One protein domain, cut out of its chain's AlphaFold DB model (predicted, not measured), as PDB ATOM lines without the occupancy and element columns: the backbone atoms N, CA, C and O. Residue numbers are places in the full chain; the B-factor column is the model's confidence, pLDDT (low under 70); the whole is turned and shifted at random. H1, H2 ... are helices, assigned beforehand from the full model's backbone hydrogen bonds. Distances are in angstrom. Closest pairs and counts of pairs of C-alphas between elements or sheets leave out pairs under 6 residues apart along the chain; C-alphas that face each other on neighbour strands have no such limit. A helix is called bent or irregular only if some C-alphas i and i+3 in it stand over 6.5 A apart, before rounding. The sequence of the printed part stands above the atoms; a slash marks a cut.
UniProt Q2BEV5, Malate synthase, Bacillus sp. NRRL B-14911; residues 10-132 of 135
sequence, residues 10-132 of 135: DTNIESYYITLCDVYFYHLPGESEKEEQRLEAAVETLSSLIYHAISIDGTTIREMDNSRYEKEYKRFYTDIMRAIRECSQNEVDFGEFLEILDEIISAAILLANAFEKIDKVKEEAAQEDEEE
ATOM      1  N   ASP A  10     -33.149  -9.578   5.834       75.69
ATOM      2  CA  ASP A  10     -31.699  -9.719   5.784       75.69
ATOM      3  C   ASP A  10     -31.214 -10.212   7.152       75.69
ATOM      4  O   ASP A  10     -31.503  -9.609   8.190       75.69
ATOM      5  N   THR A  11     -30.457 -11.308   7.141       76.75
ATOM      6  CA  THR A  11     -29.836 -11.926   8.320       76.75
ATOM      7  C   THR A  11     -28.958 -10.944   9.108       76.75
ATOM      8  O   THR A  11     -28.781 -11.093  10.320       76.75
ATOM      9  N   ASN A  12     -28.408  -9.922   8.448       85.56
ATOM     10  CA  ASN A  12     -27.625  -8.868   9.088       85.56
ATOM     11  C   ASN A  12     -28.500  -7.973   9.971       85.56
ATOM     12  O   ASN A  12     -28.120  -7.693  11.105       85.56
ATOM     13  N   ILE A  13     -29.679  -7.565   9.482       91.19
ATOM     14  CA  ILE A  13     -30.620  -6.731  10.246       91.19
ATOM     15  C   ILE A  13     -31.066  -7.482  11.500       91.19
ATOM     16  O   ILE A  13     -31.047  -6.912  12.587       91.19
ATOM     17  N   GLU A  14     -31.404  -8.765  11.356       93.06
ATOM     18  CA  GLU A  14     -31.787  -9.630  12.477       93.06
ATOM     19  C   GLU A  14     -30.682  -9.709  13.530       93.06
ATOM     20  O   GLU A  14     -30.915  -9.455  14.710       93.06
ATOM     21  N   SER A  15     -29.450  -9.974  13.093       94.25
ATOM     22  CA  SER A  15     -28.300 -10.095  13.993       94.25
ATOM     23  C   SER A  15     -28.025  -8.795  14.750       94.25
ATOM     24  O   SER A  15     -27.788  -8.819  15.960       94.25
ATOM     25  N   TYR A  16     -28.073  -7.647  14.067       95.31
ATOM     26  CA  TYR A  16     -27.882  -6.344  14.707       95.31
ATOM     27  C   TYR A  16     -29.024  -6.000  15.662       95.31
ATOM     28  O   TYR A  16     -28.763  -5.478  16.745       95.31
ATOM     29  N   TYR A  17     -30.267  -6.316  15.294       96.06
ATOM     30  CA  TYR A  17     -31.440  -6.056  16.122       96.06
ATOM     31  C   TYR A  17     -31.436  -6.893  17.405       96.06
ATOM     32  O   TYR A  17     -31.600  -6.338  18.489       96.06
ATOM     33  N   ILE A  18     -31.157  -8.197  17.308       95.38
ATOM     34  CA  ILE A  18     -31.023  -9.076  18.480       95.38
ATOM     35  C   ILE A  18     -29.898  -8.576  19.390       95.38
ATOM     36  O   ILE A  18     -30.094  -8.439  20.593       95.38
ATOM     37  N   THR A  19     -28.748  -8.213  18.812       96.19
ATOM     38  CA  THR A  19     -27.628  -7.660  19.587       96.19
ATOM     39  C   THR A  19     -28.025  -6.365  20.302       96.19
ATOM     40  O   THR A  19     -27.617  -6.137  21.435       96.19
ATOM     41  N   LEU A  20     -28.827  -5.506  19.666       96.38
ATOM     42  CA  LEU A  20     -29.318  -4.277  20.286       96.38
ATOM     43  C   LEU A  20     -30.283  -4.565  21.445       96.38
ATOM     44  O   LEU A  20     -30.181  -3.911  22.482       96.38
ATOM     45  N   CYS A  21     -31.157  -5.566  21.307       95.62
ATOM     46  CA  CYS A  21     -32.015  -6.030  22.402       95.62
ATOM     47  C   CYS A  21     -31.171  -6.538  23.582       95.62
ATOM     48  O   CYS A  21     -31.388  -6.119  24.715       95.62
ATOM     49  N   ASP A  22     -30.147  -7.357  23.314       94.75
ATOM     50  CA  ASP A  22     -29.224  -7.853  24.342       94.75
ATOM     51  C   ASP A  22     -28.505  -6.699  25.062       94.75
ATOM     52  O   ASP A  22     -28.380  -6.704  26.287       94.75
ATOM     53  N   VAL A  23     -28.051  -5.683  24.321       93.00
ATOM     54  CA  VAL A  23     -27.408  -4.489  24.898       93.00
ATOM     55  C   VAL A  23     -28.338  -3.781  25.885       93.00
ATOM     56  O   VAL A  23     -27.883  -3.397  26.963       93.00
ATOM     57  N   TYR A  24     -29.622  -3.637  25.555       92.06
ATOM     58  CA  TYR A  24     -30.608  -3.071  26.477       92.06
ATOM     59  C   TYR A  24     -30.899  -3.992  27.667       92.06
ATOM     60  O   TYR A  24     -30.955  -3.506  28.794       92.06
ATOM     61  N   PHE A  25     -31.029  -5.302  27.445       89.69
ATOM     62  CA  PHE A  25     -31.338  -6.281  28.491       89.69
ATOM     63  C   PHE A  25     -30.241  -6.379  29.560       89.69
ATOM     64  O   PHE A  25     -30.526  -6.427  30.757       89.69
ATOM     65  N   TYR A  26     -28.974  -6.410  29.140       87.38
ATOM     66  CA  TYR A  26     -27.840  -6.549  30.057       87.38
ATOM     67  C   TYR A  26     -27.408  -5.231  30.704       87.38
ATOM     68  O   TYR A  26     -26.597  -5.256  31.632       87.38
ATOM     69  N   HIS A  27     -27.922  -4.089  30.246       82.94
ATOM     70  CA  HIS A  27     -27.614  -2.810  30.864       82.94
ATOM     71  C   HIS A  27     -28.459  -2.584  32.122       82.94
ATOM     72  O   HIS A  27     -29.683  -2.469  32.065       82.94
ATOM     73  N   LEU A  28     -27.795  -2.466  33.273       74.25
ATOM     74  CA  LEU A  28     -28.440  -2.120  34.534       74.25
ATOM     75  C   LEU A  28     -28.425  -0.592  34.722       74.25
ATOM     76  O   LEU A  28     -27.349   0.006  34.758       74.25
ATOM     77  N   PRO A  29     -29.587   0.068  34.881       75.38
ATOM     78  CA  PRO A  29     -29.625   1.507  35.109       75.38
ATOM     79  C   PRO A  29     -28.884   1.904  36.395       75.38
ATOM     80  O   PRO A  29     -29.097   1.301  37.450       75.38
ATOM     81  N   GLY A  30     -28.078   2.968  36.334       66.75
ATOM     82  CA  GLY A  30     -27.449   3.579  37.511       66.75
ATOM     83  C   GLY A  30     -26.093   3.002  37.938       66.75
ATOM     84  O   GLY A  30     -25.689   3.239  39.077       66.75
ATOM     85  N   GLU A  31     -25.382   2.273  37.068       70.38
ATOM     86  CA  GLU A  31     -24.018   1.795  37.361       70.38
ATOM     87  C   GLU A  31     -22.995   2.948  37.408       70.38
ATOM     88  O   GLU A  31     -22.358   3.180  38.441       70.38
ATOM     89  N   SER A  32     -22.854   3.713  36.318       84.12
ATOM     90  CA  SER A  32     -22.019   4.920  36.248       84.12
ATOM     91  C   SER A  32     -22.282   5.741  34.978       84.12
ATOM     92  O   SER A  32     -22.671   5.198  33.947       84.12
ATOM     93  N   GLU A  33     -21.955   7.042  34.997       87.12
ATOM     94  CA  GLU A  33     -22.017   7.920  33.807       87.12
ATOM     95  C   GLU A  33     -21.213   7.348  32.622       87.12
ATOM     96  O   GLU A  33     -21.589   7.469  31.458       87.12
ATOM     97  N   LYS A  34     -20.096   6.670  32.911       86.50
ATOM     98  CA  LYS A  34     -19.251   6.046  31.889       86.50
ATOM     99  C   LYS A  34     -19.929   4.844  31.228       86.50
ATOM    100  O   LYS A  34     -19.686   4.587  30.049       86.50
ATOM    101  N   GLU A  35     -20.717   4.078  31.973       85.00
ATOM    102  CA  GLU A  35     -21.503   2.964  31.431       85.00
ATOM    103  C   GLU A  35     -22.701   3.460  30.632       85.00
ATOM    104  O   GLU A  35     -22.925   2.949  29.539       85.00
ATOM    105  N   GLU A  36     -23.370   4.522  31.080       87.88
ATOM    106  CA  GLU A  36     -24.432   5.182  30.309       87.88
ATOM    107  C   GLU A  36     -23.911   5.717  28.964       87.88
ATOM    108  O   GLU A  36     -24.513   5.479  27.919       87.88
ATOM    109  N   GLN A  37     -22.734   6.354  28.946       89.62
ATOM    110  CA  GLN A  37     -22.100   6.805  27.699       89.62
ATOM    111  C   GLN A  37     -21.739   5.642  26.762       89.62
ATOM    112  O   GLN A  37     -21.847   5.763  25.542       89.62
ATOM    113  N   ARG A  38     -21.288   4.508  27.314       88.81
ATOM    114  CA  ARG A  38     -20.973   3.306  26.524       88.81
ATOM    115  C   ARG A  38     -22.226   2.664  25.949       88.81
ATOM    116  O   ARG A  38     -22.180   2.221  24.803       88.81
ATOM    117  N   LEU A  39     -23.305   2.626  26.727       90.25
ATOM    118  CA  LEU A  39     -24.604   2.164  26.265       90.25
ATOM    119  C   LEU A  39     -25.069   3.011  25.085       90.25
ATOM    120  O   LEU A  39     -25.331   2.458  24.023       90.25
ATOM    121  N   GLU A  40     -25.117   4.335  25.244       91.81
ATOM    122  CA  GLU A  40     -25.616   5.222  24.189       91.81
ATOM    123  C   GLU A  40     -24.790   5.080  22.904       91.81
ATOM    124  O   GLU A  40     -25.353   4.958  21.820       91.81
ATOM    125  N   ALA A  41     -23.461   4.978  23.015       92.44
ATOM    126  CA  ALA A  41     -22.592   4.755  21.859       92.44
ATOM    127  C   ALA A  41     -22.857   3.406  21.158       92.44
ATOM    128  O   ALA A  41     -22.833   3.326  19.925       92.44
ATOM    129  N   ALA A  42     -23.106   2.338  21.924       93.50
ATOM    130  CA  ALA A  42     -23.446   1.026  21.376       93.50
ATOM    131  C   ALA A  42     -24.818   1.045  20.687       93.50
ATOM    132  O   ALA A  42     -24.939   0.577  19.553       93.50
ATOM    133  N   VAL A  43     -25.818   1.645  21.337       94.62
ATOM    134  CA  VAL A  43     -27.175   1.835  20.809       94.62
ATOM    135  C   VAL A  43     -27.141   2.629  19.509       94.62
ATOM    136  O   VAL A  43     -27.753   2.217  18.525       94.62
ATOM    137  N   GLU A  44     -26.416   3.746  19.470       95.00
ATOM    138  CA  GLU A  44     -26.288   4.585  18.277       95.00
ATOM    139  C   GLU A  44     -25.637   3.817  17.121       95.00
ATOM    140  O   GLU A  44     -26.163   3.812  16.004       95.00
ATOM    141  N   THR A  45     -24.547   3.099  17.403       95.50
ATOM    142  CA  THR A  45     -23.824   2.306  16.400       95.50
ATOM    143  C   THR A  45     -24.706   1.201  15.822       95.50
ATOM    144  O   THR A  45     -24.831   1.087  14.603       95.50
ATOM    145  N   LEU A  46     -25.347   0.398  16.674       96.06
ATOM    146  CA  LEU A  46     -26.208  -0.705  16.239       96.06
ATOM    147  C   LEU A  46     -27.455  -0.194  15.513       96.06
ATOM    148  O   LEU A  46     -27.800  -0.730  14.463       96.06
ATOM    149  N   SER A  47     -28.078   0.882  16.002       96.06
ATOM    150  CA  SER A  47     -29.229   1.493  15.328       96.06
ATOM    151  C   SER A  47     -28.863   1.980  13.926       96.06
ATOM    152  O   SER A  47     -29.611   1.756  12.976       96.06
ATOM    153  N   SER A  48     -27.684   2.589  13.767       94.44
ATOM    154  CA  SER A  48     -27.180   3.021  12.459       94.44
ATOM    155  C   SER A  48     -26.880   1.842  11.527       94.44
ATOM    156  O   SER A  48     -27.181   1.914  10.336       94.44
ATOM    157  N   LEU A  49     -26.322   0.743  12.047       94.25
ATOM    158  CA  LEU A  49     -26.085  -0.474  11.261       94.25
ATOM    159  C   LEU A  49     -27.392  -1.089  10.763       94.25
ATOM    160  O   LEU A  49     -27.485  -1.425   9.583       94.25
ATOM    161  N   ILE A  50     -28.402  -1.179  11.632       94.44
ATOM    162  CA  ILE A  50     -29.742  -1.640  11.259       94.44
ATOM    163  C   ILE A  50     -30.308  -0.730  10.172       94.44
ATOM    164  O   ILE A  50     -30.667  -1.222   9.106       94.44
ATOM    165  N   TYR A  51     -30.310   0.587  10.397       92.62
ATOM    166  CA  TYR A  51     -30.820   1.567   9.442       92.62
ATOM    167  C   TYR A  51     -30.183   1.425   8.056       92.62
ATOM    168  O   TYR A  51     -30.878   1.303   7.052       92.62
ATOM    169  N   HIS A  52     -28.855   1.390   7.991       91.12
ATOM    170  CA  HIS A  52     -28.126   1.286   6.731       91.12
ATOM    171  C   HIS A  52     -28.329  -0.048   6.010       91.12
ATOM    172  O   HIS A  52     -28.186  -0.088   4.788       91.12
ATOM    173  N   ALA A  53     -28.643  -1.116   6.745       90.88
ATOM    174  CA  ALA A  53     -28.903  -2.439   6.191       90.88
ATOM    175  C   ALA A  53     -30.339  -2.610   5.670       90.88
ATOM    176  O   ALA A  53     -30.589  -3.552   4.923       90.88
ATOM    177  N   ILE A  54     -31.275  -1.710   6.005       89.56
ATOM    178  CA  ILE A  54     -32.643  -1.748   5.468       89.56
ATOM    179  C   ILE A  54     -32.583  -1.722   3.937       89.56
ATOM    180  O   ILE A  54     -32.083  -0.767   3.341       89.56
ATOM    181  N   SER A  55     -33.106  -2.778   3.314       87.75
ATOM    182  CA  SER A  55     -33.203  -2.927   1.863       87.75
ATOM    183  C   SER A  55     -34.623  -2.639   1.397       87.75
ATOM    184  O   SER A  55     -35.562  -3.311   1.825       87.75
ATOM    185  N   ILE A  56     -34.763  -1.647   0.517       84.50
ATOM    186  CA  ILE A  56     -36.025  -1.227  -0.099       84.50
ATOM    187  C   ILE A  56     -35.914  -1.532  -1.589       84.50
ATOM    188  O   ILE A  56     -35.010  -1.036  -2.266       84.50
ATOM    189  N   ASP A  57     -36.796  -2.392  -2.098       81.31
ATOM    190  CA  ASP A  57     -36.786  -2.852  -3.496       81.31
ATOM    191  C   ASP A  57     -35.419  -3.409  -3.955       81.31
ATOM    192  O   ASP A  57     -35.012  -3.262  -5.108       81.31
ATOM    193  N   GLY A  58     -34.684  -4.051  -3.039       82.75
ATOM    194  CA  GLY A  58     -33.386  -4.673  -3.317       82.75
ATOM    195  C   GLY A  58     -32.187  -3.720  -3.295       82.75
ATOM    196  O   GLY A  58     -31.084  -4.152  -3.620       82.75
ATOM    197  N   THR A  59     -32.371  -2.449  -2.923       86.06
ATOM    198  CA  THR A  59     -31.275  -1.497  -2.679       86.06
ATOM    199  C   THR A  59     -31.246  -1.118  -1.205       86.06
ATOM    200  O   THR A  59     -32.264  -0.693  -0.655       86.06
ATOM    201  N   THR A  60     -30.089  -1.245  -0.556       88.69
ATOM    202  CA  THR A  60     -29.956  -0.812   0.842       88.69
ATOM    203  C   THR A  60     -29.986   0.709   0.958       88.69
ATOM    204  O   THR A  60     -29.551   1.414   0.045       88.69
ATOM    205  N   ILE A  61     -30.441   1.244   2.096       87.94
ATOM    206  CA  ILE A  61     -30.380   2.691   2.374       87.94
ATOM    207  C   ILE A  61     -28.952   3.224   2.186       87.94
ATOM    208  O   ILE A  61     -28.763   4.325   1.676       87.94
ATOM    209  N   ARG A  62     -27.942   2.426   2.543       87.81
ATOM    210  CA  ARG A  62     -26.528   2.769   2.358       87.81
ATOM    211  C   ARG A  62     -26.105   2.902   0.894       87.81
ATOM    212  O   ARG A  62     -25.231   3.709   0.591       87.81
ATOM    213  N   GLU A  63     -26.642   2.062   0.020       88.38
ATOM    214  CA  GLU A  63     -26.293   2.014  -1.406       88.38
ATOM    215  C   GLU A  63     -27.168   2.935  -2.258       88.38
ATOM    216  O   GLU A  63     -26.878   3.155  -3.435       88.38
ATOM    217  N   MET A  64     -28.245   3.460  -1.679       87.44
ATOM    218  CA  MET A  64     -29.168   4.344  -2.363       87.44
ATOM    219  C   MET A  64     -28.474   5.645  -2.782       87.44
ATOM    220  O   MET A  64     -27.706   6.236  -2.024       87.44
ATOM    221  N   ASP A  65     -28.768   6.116  -3.995       86.62
ATOM    222  CA  ASP A  65     -28.272   7.411  -4.456       86.62
ATOM    223  C   ASP A  65     -28.742   8.543  -3.527       86.62
ATOM    224  O   ASP A  65     -29.909   8.590  -3.125       86.62
ATOM    225  N   ASN A  66     -27.844   9.486  -3.225       83.12
ATOM    226  CA  ASN A  66     -28.112  10.588  -2.298       83.12
ATOM    227  C   ASN A  66     -29.347  11.410  -2.688       83.12
ATOM    228  O   ASN A  66     -30.071  11.865  -1.806       83.12
ATOM    229  N   SER A  67     -29.615  11.609  -3.982       80.50
ATOM    230  CA  SER A  67     -30.775  12.390  -4.423       80.50
ATOM    231  C   SER A  67     -32.092  11.665  -4.148       80.50
ATOM    232  O   SER A  67     -33.057  12.294  -3.710       80.50
ATOM    233  N   ARG A  68     -32.116  10.340  -4.334       76.00
ATOM    234  CA  ARG A  68     -33.260   9.486  -4.002       76.00
ATOM    235  C   ARG A  68     -33.462   9.427  -2.491       76.00
ATOM    236  O   ARG A  68     -34.569   9.650  -2.011       76.00
ATOM    237  N   TYR A  69     -32.380   9.227  -1.743       81.94
ATOM    238  CA  TYR A  69     -32.399   9.207  -0.284       81.94
ATOM    239  C   TYR A  69     -32.957  10.505   0.321       81.94
ATOM    240  O   TYR A  69     -33.867  10.467   1.153       81.94
ATOM    241  N   GLU A  70     -32.441  11.658  -0.111       79.56
ATOM    242  CA  GLU A  70     -32.855  12.981   0.374       79.56
ATOM    243  C   GLU A  70     -34.333  13.270   0.085       79.56
ATOM    244  O   GLU A  70     -35.028  13.829   0.937       79.56
ATOM    245  N   LYS A  71     -34.821  12.879  -1.100       73.38
ATOM    246  CA  LYS A  71     -36.211  13.107  -1.512       73.38
ATOM    247  C   LYS A  71     -37.198  12.185  -0.803       73.38
ATOM    248  O   LYS A  71     -38.246  12.653  -0.361       73.38
ATOM    249  N   GLU A  72     -36.879  10.899  -0.707       71.62
ATOM    250  CA  GLU A  72     -37.849   9.871  -0.314       71.62
ATOM    251  C   GLU A  72     -37.751   9.489   1.171       71.62
ATOM    252  O   GLU A  72     -38.781   9.326   1.821       71.62
ATOM    253  N   TYR A  73     -36.545   9.391   1.744       75.44
ATOM    254  CA  TYR A  73     -36.349   8.675   3.019       75.44
ATOM    255  C   TYR A  73     -35.748   9.511   4.143       75.44
ATOM    256  O   TYR A  73     -36.047   9.255   5.309       75.44
ATOM    257  N   LYS A  74     -34.971  10.560   3.845       81.69
ATOM    258  CA  LYS A  74     -34.348  11.397   4.887       81.69
ATOM    259  C   LYS A  74     -35.355  11.971   5.881       81.69
ATOM    260  O   LYS A  74     -35.049  12.084   7.064       81.69
ATOM    261  N   ARG A  75     -36.560  12.312   5.419       80.62
ATOM    262  CA  ARG A  75     -37.639  12.839   6.273       80.62
ATOM    263  C   ARG A  75     -38.086  11.848   7.352       80.62
ATOM    264  O   ARG A  75     -38.555  12.285   8.394       80.62
ATOM    265  N   PHE A  76     -37.888  10.554   7.119       83.25
ATOM    266  CA  PHE A  76     -38.314   9.464   7.996       83.25
ATOM    267  C   PHE A  76     -37.162   8.856   8.790       83.25
ATOM    268  O   PHE A  76     -37.400   7.976   9.611       83.25
ATOM    269  N   TYR A  77     -35.929   9.344   8.603       89.25
ATOM    270  CA  TYR A  77     -34.762   8.915   9.377       89.25
ATOM    271  C   TYR A  77     -35.061   8.904  10.879       89.25
ATOM    272  O   TYR A  77     -34.848   7.901  11.551       89.25
ATOM    273  N   THR A  78     -35.621  10.000  11.395       91.12
ATOM    274  CA  THR A  78     -35.944  10.137  12.819       91.12
ATOM    275  C   THR A  78     -36.975   9.108  13.277       91.12
ATOM    276  O   THR A  78     -36.813   8.528  14.348       91.12
ATOM    277  N   ASP A  79     -38.015   8.859  12.478       92.25
ATOM    278  CA  ASP A  79     -39.068   7.901  12.825       92.25
ATOM    279  C   ASP A  79     -38.554   6.459  12.787       92.25
ATOM    280  O   ASP A  79     -38.839   5.689  13.701       92.25
ATOM    281  N   ILE A  80     -37.738   6.113  11.786       93.31
ATOM    282  CA  ILE A  80     -37.110   4.792  11.670       93.31
ATOM    283  C   ILE A  80     -36.137   4.564  12.831       93.31
ATOM    284  O   ILE A  80     -36.194   3.529  13.490       93.31
ATOM    285  N   MET A  81     -35.276   5.538  13.135       95.12
ATOM    286  CA  MET A  81     -34.333   5.439  14.253       95.12
ATOM    287  C   MET A  81     -35.048   5.332  15.601       95.12
ATOM    288  O   MET A  81     -34.622   4.556  16.457       95.12
ATOM    289  N   ARG A  82     -36.148   6.072  15.788       95.44
ATOM    290  CA  ARG A  82     -36.996   5.941  16.977       95.44
ATOM    291  C   ARG A  82     -37.592   4.539  17.066       95.44
ATOM    292  O   ARG A  82     -37.480   3.924  18.118       95.44
ATOM    293  N   ALA A  83     -38.150   4.017  15.973       95.94
ATOM    294  CA  ALA A  83     -38.724   2.675  15.943       95.94
ATOM    295  C   ALA A  83     -37.688   1.597  16.292       95.94
ATOM    296  O   ALA A  83     -37.975   0.736  17.116       95.94
ATOM    297  N   ILE A  84     -36.470   1.677  15.744       96.19
ATOM    298  CA  ILE A  84     -35.377   0.745  16.070       96.19
ATOM    299  C   ILE A  84     -35.077   0.748  17.573       96.19
ATOM    300  O   ILE A  84     -35.013  -0.317  18.191       96.19
ATOM    301  N   ARG A  85     -34.922   1.934  18.172       95.38
ATOM    302  CA  ARG A  85     -34.615   2.082  19.603       95.38
ATOM    303  C   ARG A  85     -35.762   1.606  20.493       95.38
ATOM    304  O   ARG A  85     -35.537   0.821  21.400       95.38
ATOM    305  N   GLU A  86     -36.988   2.046  20.222       96.31
ATOM    306  CA  GLU A  86     -38.150   1.690  21.043       96.31
ATOM    307  C   GLU A  86     -38.476   0.196  20.948       96.31
ATOM    308  O   GLU A  86     -38.734  -0.428  21.974       96.31
ATOM    309  N   CYS A  87     -38.417  -0.404  19.758       96.75
ATOM    310  CA  CYS A  87     -38.681  -1.836  19.600       96.75
ATOM    311  C   CYS A  87     -37.642  -2.681  20.344       96.75
ATOM    312  O   CYS A  87     -38.010  -3.578  21.100       96.75
ATOM    313  N   SER A  88     -36.356  -2.351  20.193       95.69
ATOM    314  CA  SER A  88     -35.278  -3.098  20.850       95.69
ATOM    315  C   SER A  88     -35.255  -2.921  22.368       95.69
ATOM    316  O   SER A  88     -35.031  -3.888  23.089       95.69
ATOM    317  N   GLN A  89     -35.555  -1.722  22.874       94.56
ATOM    318  CA  GLN A  89     -35.663  -1.471  24.313       94.56
ATOM    319  C   GLN A  89     -36.836  -2.224  24.961       94.56
ATOM    320  O   GLN A  89     -36.777  -2.542  26.147       94.56
ATOM    321  N   ASN A  90     -37.901  -2.494  24.203       95.25
ATOM    322  CA  ASN A  90     -39.084  -3.215  24.677       95.25
ATOM    323  C   ASN A  90     -39.097  -4.700  24.269       95.25
ATOM    324  O   ASN A  90     -40.129  -5.347  24.431       95.25
ATOM    325  N   GLU A  91     -37.986  -5.231  23.743       93.44
ATOM    326  CA  GLU A  91     -37.848  -6.634  23.311       93.44
ATOM    327  C   GLU A  91     -38.941  -7.090  22.325       93.44
ATOM    328  O   GLU A  91     -39.427  -8.221  22.378       93.44
ATOM    329  N   VAL A  92     -39.350  -6.205  21.413       96.19
ATOM    330  CA  VAL A  92     -40.315  -6.547  20.358       96.19
ATOM    331  C   VAL A  92     -39.723  -7.645  19.472       96.19
ATOM    332  O   VAL A  92     -38.558  -7.559  19.074       96.19
ATOM    333  N   ASP A  93     -40.521  -8.667  19.143       95.38
ATOM    334  CA  ASP A  93     -40.097  -9.771  18.276       95.38
ATOM    335  C   ASP A  93     -39.595  -9.247  16.923       95.38
ATOM    336  O   ASP A  93     -40.145  -8.298  16.363       95.38
ATOM    337  N   PHE A  94     -38.557  -9.878  16.368       93.31
ATOM    338  CA  PHE A  94     -37.944  -9.413  15.124       93.31
ATOM    339  C   PHE A  94     -38.937  -9.342  13.951       93.31
ATOM    340  O   PHE A  94     -38.865  -8.425  13.130       93.31
ATOM    341  N   GLY A  95     -39.884 -10.279  13.868       92.56
ATOM    342  CA  GLY A  95     -40.935 -10.260  12.855       92.56
ATOM    343  C   GLY A  95     -41.845  -9.041  12.994       92.56
ATOM    344  O   GLY A  95     -42.098  -8.359  12.004       92.56
ATOM    345  N   GLU A  96     -42.278  -8.732  14.216       94.06
ATOM    346  CA  GLU A  96     -43.109  -7.557  14.513       94.06
ATOM    347  C   GLU A  96     -42.341  -6.248  14.285       94.06
ATOM    348  O   GLU A  96     -42.856  -5.323  13.656       94.06
ATOM    349  N   PHE A  97     -41.072  -6.192  14.688       94.75
ATOM    350  CA  PHE A  97     -40.177  -5.075  14.399       94.75
ATOM    351  C   PHE A  97     -40.073  -4.791  12.893       94.75
ATOM    352  O   PHE A  97     -40.195  -3.640  12.466       94.75
ATOM    353  N   LEU A  98     -39.890  -5.829  12.070       92.56
ATOM    354  CA  LEU A  98     -39.849  -5.662  10.618       92.56
ATOM    355  C   LEU A  98     -41.174  -5.149  10.057       92.56
ATOM    356  O   LEU A  98     -41.158  -4.336   9.136       92.56
ATOM    357  N   GLU A  99     -42.306  -5.597  10.593       92.62
ATOM    358  CA  GLU A  99     -43.615  -5.093  10.179       92.62
ATOM    359  C   GLU A  99     -43.802  -3.610  10.510       92.62
ATOM    360  O   GLU A  99     -44.319  -2.866   9.677       92.62
ATOM    361  N   ILE A 100     -43.339  -3.165  11.680       93.81
ATOM    362  CA  ILE A 100     -43.365  -1.752  12.077       93.81
ATOM    363  C   ILE A 100     -42.510  -0.915  11.118       93.81
ATOM    364  O   ILE A 100     -42.956   0.127  10.632       93.81
ATOM    365  N   LEU A 101     -41.293  -1.369  10.805       92.38
ATOM    366  CA  LEU A 101     -40.432  -0.672   9.848       92.38
ATOM    367  C   LEU A 101     -41.061  -0.594   8.453       92.38
ATOM    368  O   LEU A 101     -41.006   0.449   7.804       92.38
ATOM    369  N   ASP A 102     -41.669  -1.685   7.997       91.00
ATOM    370  CA  ASP A 102     -42.313  -1.776   6.689       91.00
ATOM    371  C   ASP A 102     -43.505  -0.812   6.572       91.00
ATOM    372  O   ASP A 102     -43.697  -0.173   5.535       91.00
ATOM    373  N   GLU A 103     -44.263  -0.616   7.654       91.38
ATOM    374  CA  GLU A 103     -45.341   0.378   7.728       91.38
ATOM    375  C   GLU A 103     -44.818   1.819   7.662       91.38
ATOM    376  O   GLU A 103     -45.379   2.644   6.933       91.38
ATOM    377  N   ILE A 104     -43.715   2.121   8.356       90.75
ATOM    378  CA  ILE A 104     -43.067   3.442   8.294       90.75
ATOM    379  C   ILE A 104     -42.580   3.728   6.868       90.75
ATOM    380  O   ILE A 104     -42.818   4.814   6.336       90.75
ATOM    381  N   ILE A 105     -41.950   2.750   6.217       88.19
ATOM    382  CA  ILE A 105     -41.461   2.883   4.838       88.19
ATOM    383  C   ILE A 105     -42.621   3.010   3.848       88.19
ATOM    384  O   ILE A 105     -42.575   3.847   2.947       88.19
ATOM    385  N   SER A 106     -43.699   2.249   4.035       88.06
ATOM    386  CA  SER A 106     -44.912   2.372   3.218       88.06
ATOM    387  C   SER A 106     -45.486   3.790   3.290       88.06
ATOM    388  O   SER A 106     -45.815   4.393   2.264       88.06
ATOM    389  N   ALA A 107     -45.576   4.354   4.498       86.38
ATOM    390  CA  ALA A 107     -46.018   5.731   4.699       86.38
ATOM    391  C   ALA A 107     -45.059   6.735   4.042       86.38
ATOM    392  O   ALA A 107     -45.517   7.693   3.412       86.38
ATOM    393  N   ALA A 108     -43.750   6.489   4.130       84.50
ATOM    394  CA  ALA A 108     -42.730   7.317   3.501       84.50
ATOM    395  C   ALA A 108     -42.897   7.396   1.982       84.50
ATOM    396  O   ALA A 108     -42.962   8.490   1.418       84.50
ATOM    397  N   ILE A 109     -43.059   6.243   1.335       82.94
ATOM    398  CA  ILE A 109     -43.256   6.138  -0.115       82.94
ATOM    399  C   ILE A 109     -44.553   6.840  -0.539       82.94
ATOM    400  O   ILE A 109     -44.568   7.592  -1.515       82.94
ATOM    401  N   LEU A 110     -45.652   6.643   0.196       85.44
ATOM    402  CA  LEU A 110     -46.926   7.311  -0.098       85.44
ATOM    403  C   LEU A 110     -46.814   8.836  -0.000       85.44
ATOM    404  O   LEU A 110     -47.332   9.545  -0.867       85.44
ATOM    405  N   LEU A 111     -46.127   9.339   1.026       83.06
ATOM    406  CA  LEU A 111     -45.903  10.771   1.209       83.06
ATOM    407  C   LEU A 111     -44.985  11.343   0.129       83.06
ATOM    408  O   LEU A 111     -45.310  12.391  -0.427       83.06
ATOM    409  N   ALA A 112     -43.893  10.661  -0.216       81.12
ATOM    410  CA  ALA A 112     -42.996  11.076  -1.295       81.12
ATOM    411  C   ALA A 112     -43.752  11.213  -2.629       81.12
ATOM    412  O   ALA A 112     -43.684  12.260  -3.274       81.12
ATOM    413  N   ASN A 113     -44.577  10.220  -2.971       82.94
ATOM    414  CA  ASN A 113     -45.426  10.248  -4.165       82.94
ATOM    415  C   ASN A 113     -46.460  11.386  -4.141       82.94
ATOM    416  O   ASN A 113     -46.795  11.950  -5.184       82.94
ATOM    417  N   ALA A 114     -47.014  11.715  -2.971       85.12
ATOM    418  CA  ALA A 114     -47.955  12.822  -2.831       85.12
ATOM    419  C   ALA A 114     -47.265  14.180  -3.033       85.12
ATOM    420  O   ALA A 114     -47.807  15.033  -3.732       85.12
ATOM    421  N   PHE A 115     -46.065  14.366  -2.473       83.62
ATOM    422  CA  PHE A 115     -45.283  15.585  -2.673       83.62
ATOM    423  C   PHE A 115     -44.864  15.766  -4.130       83.62
ATOM    424  O   PHE A 115     -45.055  16.851  -4.663       83.62
ATOM    425  N   GLU A 116     -44.414  14.705  -4.805       82.44
ATOM    426  CA  GLU A 116     -44.059  14.785  -6.228       82.44
ATOM    427  C   GLU A 116     -45.247  15.246  -7.091       82.44
ATOM    428  O   GLU A 116     -45.086  16.049  -8.008       82.44
ATOM    429  N   LYS A 117     -46.465  14.783  -6.783       83.88
ATOM    430  CA  LYS A 117     -47.680  15.246  -7.471       83.88
ATOM    431  C   LYS A 117     -47.989  16.714  -7.188       83.88
ATOM    432  O   LYS A 117     -48.403  17.420  -8.097       83.88
ATOM    433  N   ILE A 118     -47.816  17.160  -5.944       83.12
ATOM    434  CA  ILE A 118     -48.039  18.561  -5.564       83.12
ATOM    435  C   ILE A 118     -47.041  19.472  -6.280       83.12
ATOM    436  O   ILE A 118     -47.435  20.528  -6.766       83.12
ATOM    437  N   ASP A 119     -45.775  19.069  -6.353       82.94
ATOM    438  CA  ASP A 119     -44.729  19.856  -7.004       82.94
ATOM    439  C   ASP A 119     -44.993  19.977  -8.513       82.94
ATOM    440  O   ASP A 119     -44.946  21.087  -9.031       82.94
ATOM    441  N   LYS A 120     -45.423  18.898  -9.187       83.25
ATOM    442  CA  LYS A 120     -45.843  18.949 -10.603       83.25
ATOM    443  C   LYS A 120     -46.999  19.918 -10.851       83.25
ATOM    444  O   LYS A 120     -46.918  20.730 -11.758       83.25
ATOM    445  N   VAL A 121     -48.039  19.885 -10.013       82.94
ATOM    446  CA  VAL A 121     -49.183  20.808 -10.149       82.94
ATOM    447  C   VAL A 121     -48.756  22.267  -9.951       82.94
ATOM    448  O   VAL A 121     -49.295  23.160 -10.595       82.94
ATOM    449  N   LYS A 122     -47.790  22.534  -9.064       79.00
ATOM    450  CA  LYS A 122     -47.250  23.889  -8.878       79.00
ATOM    451  C   LYS A 122     -46.405  24.353 -10.060       79.00
ATOM    452  O   LYS A 122     -46.468  25.527 -10.394       79.00
ATOM    453  N   GLU A 123     -45.608  23.462 -10.645       82.31
ATOM    454  CA  GLU A 123     -44.823  23.756 -11.849       82.31
ATOM    455  C   GLU A 123     -45.735  24.042 -13.049       82.31
ATOM    456  O   GLU A 123     -45.502  25.017 -13.754       82.31
ATOM    457  N   GLU A 124     -46.801  23.257 -13.231       79.88
ATOM    458  CA  GLU A 124     -47.816  23.476 -14.274       79.88
ATOM    459  C   GLU A 124     -48.538  24.822 -14.082       79.88
ATOM    460  O   GLU A 124     -48.618  25.608 -15.019       79.88
ATOM    461  N   ALA A 125     -48.972  25.147 -12.857       75.56
ATOM    462  CA  ALA A 125     -49.624  26.429 -12.567       75.56
ATOM    463  C   ALA A 125     -48.696  27.643 -12.780       75.56
ATOM    464  O   ALA A 125     -49.140  28.681 -13.254       75.56
ATOM    465  N   ALA A 126     -47.405  27.517 -12.453       72.94
ATOM    466  CA  ALA A 126     -46.435  28.591 -12.667       72.94
ATOM    467  C   ALA A 126     -46.101  28.815 -14.154       72.94
ATOM    468  O   ALA A 126     -45.751  29.927 -14.528       72.94
ATOM    469  N   GLN A 127     -46.202  27.776 -14.993       68.94
ATOM    470  CA  GLN A 127     -46.029  27.898 -16.445       68.94
ATOM    471  C   GLN A 127     -47.248  28.537 -17.120       68.94
ATOM    472  O   GLN A 127     -47.076  29.321 -18.046       68.94
ATOM    473  N   GLU A 128     -48.460  28.249 -16.637       62.78
ATOM    474  CA  GLU A 128     -49.686  28.896 -17.128       62.78
ATOM    475  C   GLU A 128     -49.720  30.401 -16.785       62.78
ATOM    476  O   GLU A 128     -50.107  31.205 -17.628       62.78
ATOM    477  N   ASP A 129     -49.231  30.800 -15.602       60.72
ATOM    478  CA  ASP A 129     -49.144  32.215 -15.200       60.72
ATOM    479  C   ASP A 129     -48.093  33.020 -16.014       60.72
ATOM    480  O   ASP A 129     -48.272  34.218 -16.225       60.72
ATOM    481  N   GLU A 130     -47.007  32.394 -16.492       58.97
ATOM    482  CA  GLU A 130     -45.995  33.059 -17.343       58.97
ATOM    483  C   GLU A 130     -46.456  33.217 -18.806       58.97
ATOM    484  O   GLU A 130     -46.085  34.194 -19.458       58.97
ATOM    485  N   GLU A 131     -47.290  32.308 -19.328       56.09
ATOM    486  CA  GLU A 131     -47.854  32.423 -20.684       56.09
ATOM    487  C   GLU A 131     -48.967  33.489 -20.780       56.09
ATOM    488  O   GLU A 131     -49.138  34.089 -21.842       56.09
ATOM    489  N   GLU A 132     -49.682  33.795 -19.686       53.97
ATOM    490  CA  GLU A 132     -50.694  34.869 -19.650       53.97
ATOM    491  C   GLU A 132     -50.101  36.292 -19.508       53.97
ATOM    492  O   GLU A 132     -50.790  37.267 -19.816       53.97
TER     493      GLU A 132
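AT A GLANCE: This is residues 10 to 132 of the 135 residues of the protein "Malate synthase" of Bacillus sp. NRRL B-14911 (UniProt Q2BEV5). Two helical hairpins cross each other steeply, H1 with H2 and H4 with H5, and the far part of the long H5 sticks out as an arm well beyond the rest. H4 packs over both helices of the first hairpin, and the short H3 sits across H5 between the two hairpins in chain order. The printed part has 123 residues with five named helices, H1 to H5 in that order, and no named strand: the class is all helix. The whole is loose, with a radius of gyration of the C-alphas of 19.1 A and spans of 71 by 30 by 23 A, the length made by the arm.

IN THESE COORDINATES: Find C-alpha 11 at (-29.836, -11.926, 8.320); from there H1 runs through residues 11 to 26, 22.5 A. Next look at H2, residues 33 to 53, 30.3 A long. H3 is residues 66 to 72, 10.0 A. H4 is residues 74 to 89, 23.3 A, and it is irregular: C-alphas 75 and 78 are 7.3 A apart. H5, residues 94 to 132, begins with C-alpha 94 at (-37.944, -9.413, 15.124) and ends 57.7 A away with C-alpha 132 at (-50.694, 34.869, -19.650).

HOW THE PARTS SIT: Start at the hairpin of H1 and H2, which touch at a shallow tilt of 17 degrees, opposite ways; their closest C-alphas, of Ile 13 and Ile 50, are 5.3 A apart. H4, with residues 84 to 89 alone, touches H1 at a steep tilt of 54 degrees, closest at the C-alphas of Cys 21 and Ser 88, 4.7 A. With residues 80 to 85 alone H4 touches H2 at a steep tilt of 57 degrees, closest at the C-alphas of Ser 47 and Ile 84, 6.2 A. H4 and H5 form the other hairpin, at a shallow tilt of 13 degrees; the closest C-alphas are those of Cys 87 and Phe 97, 6.3 A. H3 touches H5, about perpendicular at 88 degrees, with the C-alphas of Glu 72 and Ala 112 closest at 5.4 A. H1 and H5 only just touch, with 3 pairs of C-alphas within 8 A, the closest those of Glu 14 and Phe 94 at 6.7 A. H3 and H4 meet only through their link, while H2 and H5 are apart. Every O i to N i+4 pair is within hydrogen-bond range in H1, H2, H3 and H5, and 10 of 12 are in H4.

THE WHOLE: The C-alphas of Glu 31 and Glu 132, the two farthest apart, are 71.1 A from each other. Residues 29 to 34 and 117 to 132 stand free; without them the body spans 47 by 25 by 22 A. The printed part has no cut. The link from H2 to H3, residues 54 to 65, is long, and in it residues 55 to 56 pair with residues 59 to 60, antiparallel. The mean pLDDT of the printed part is 86.5; look for values under 70 at residue 30 and residues 127 to 132.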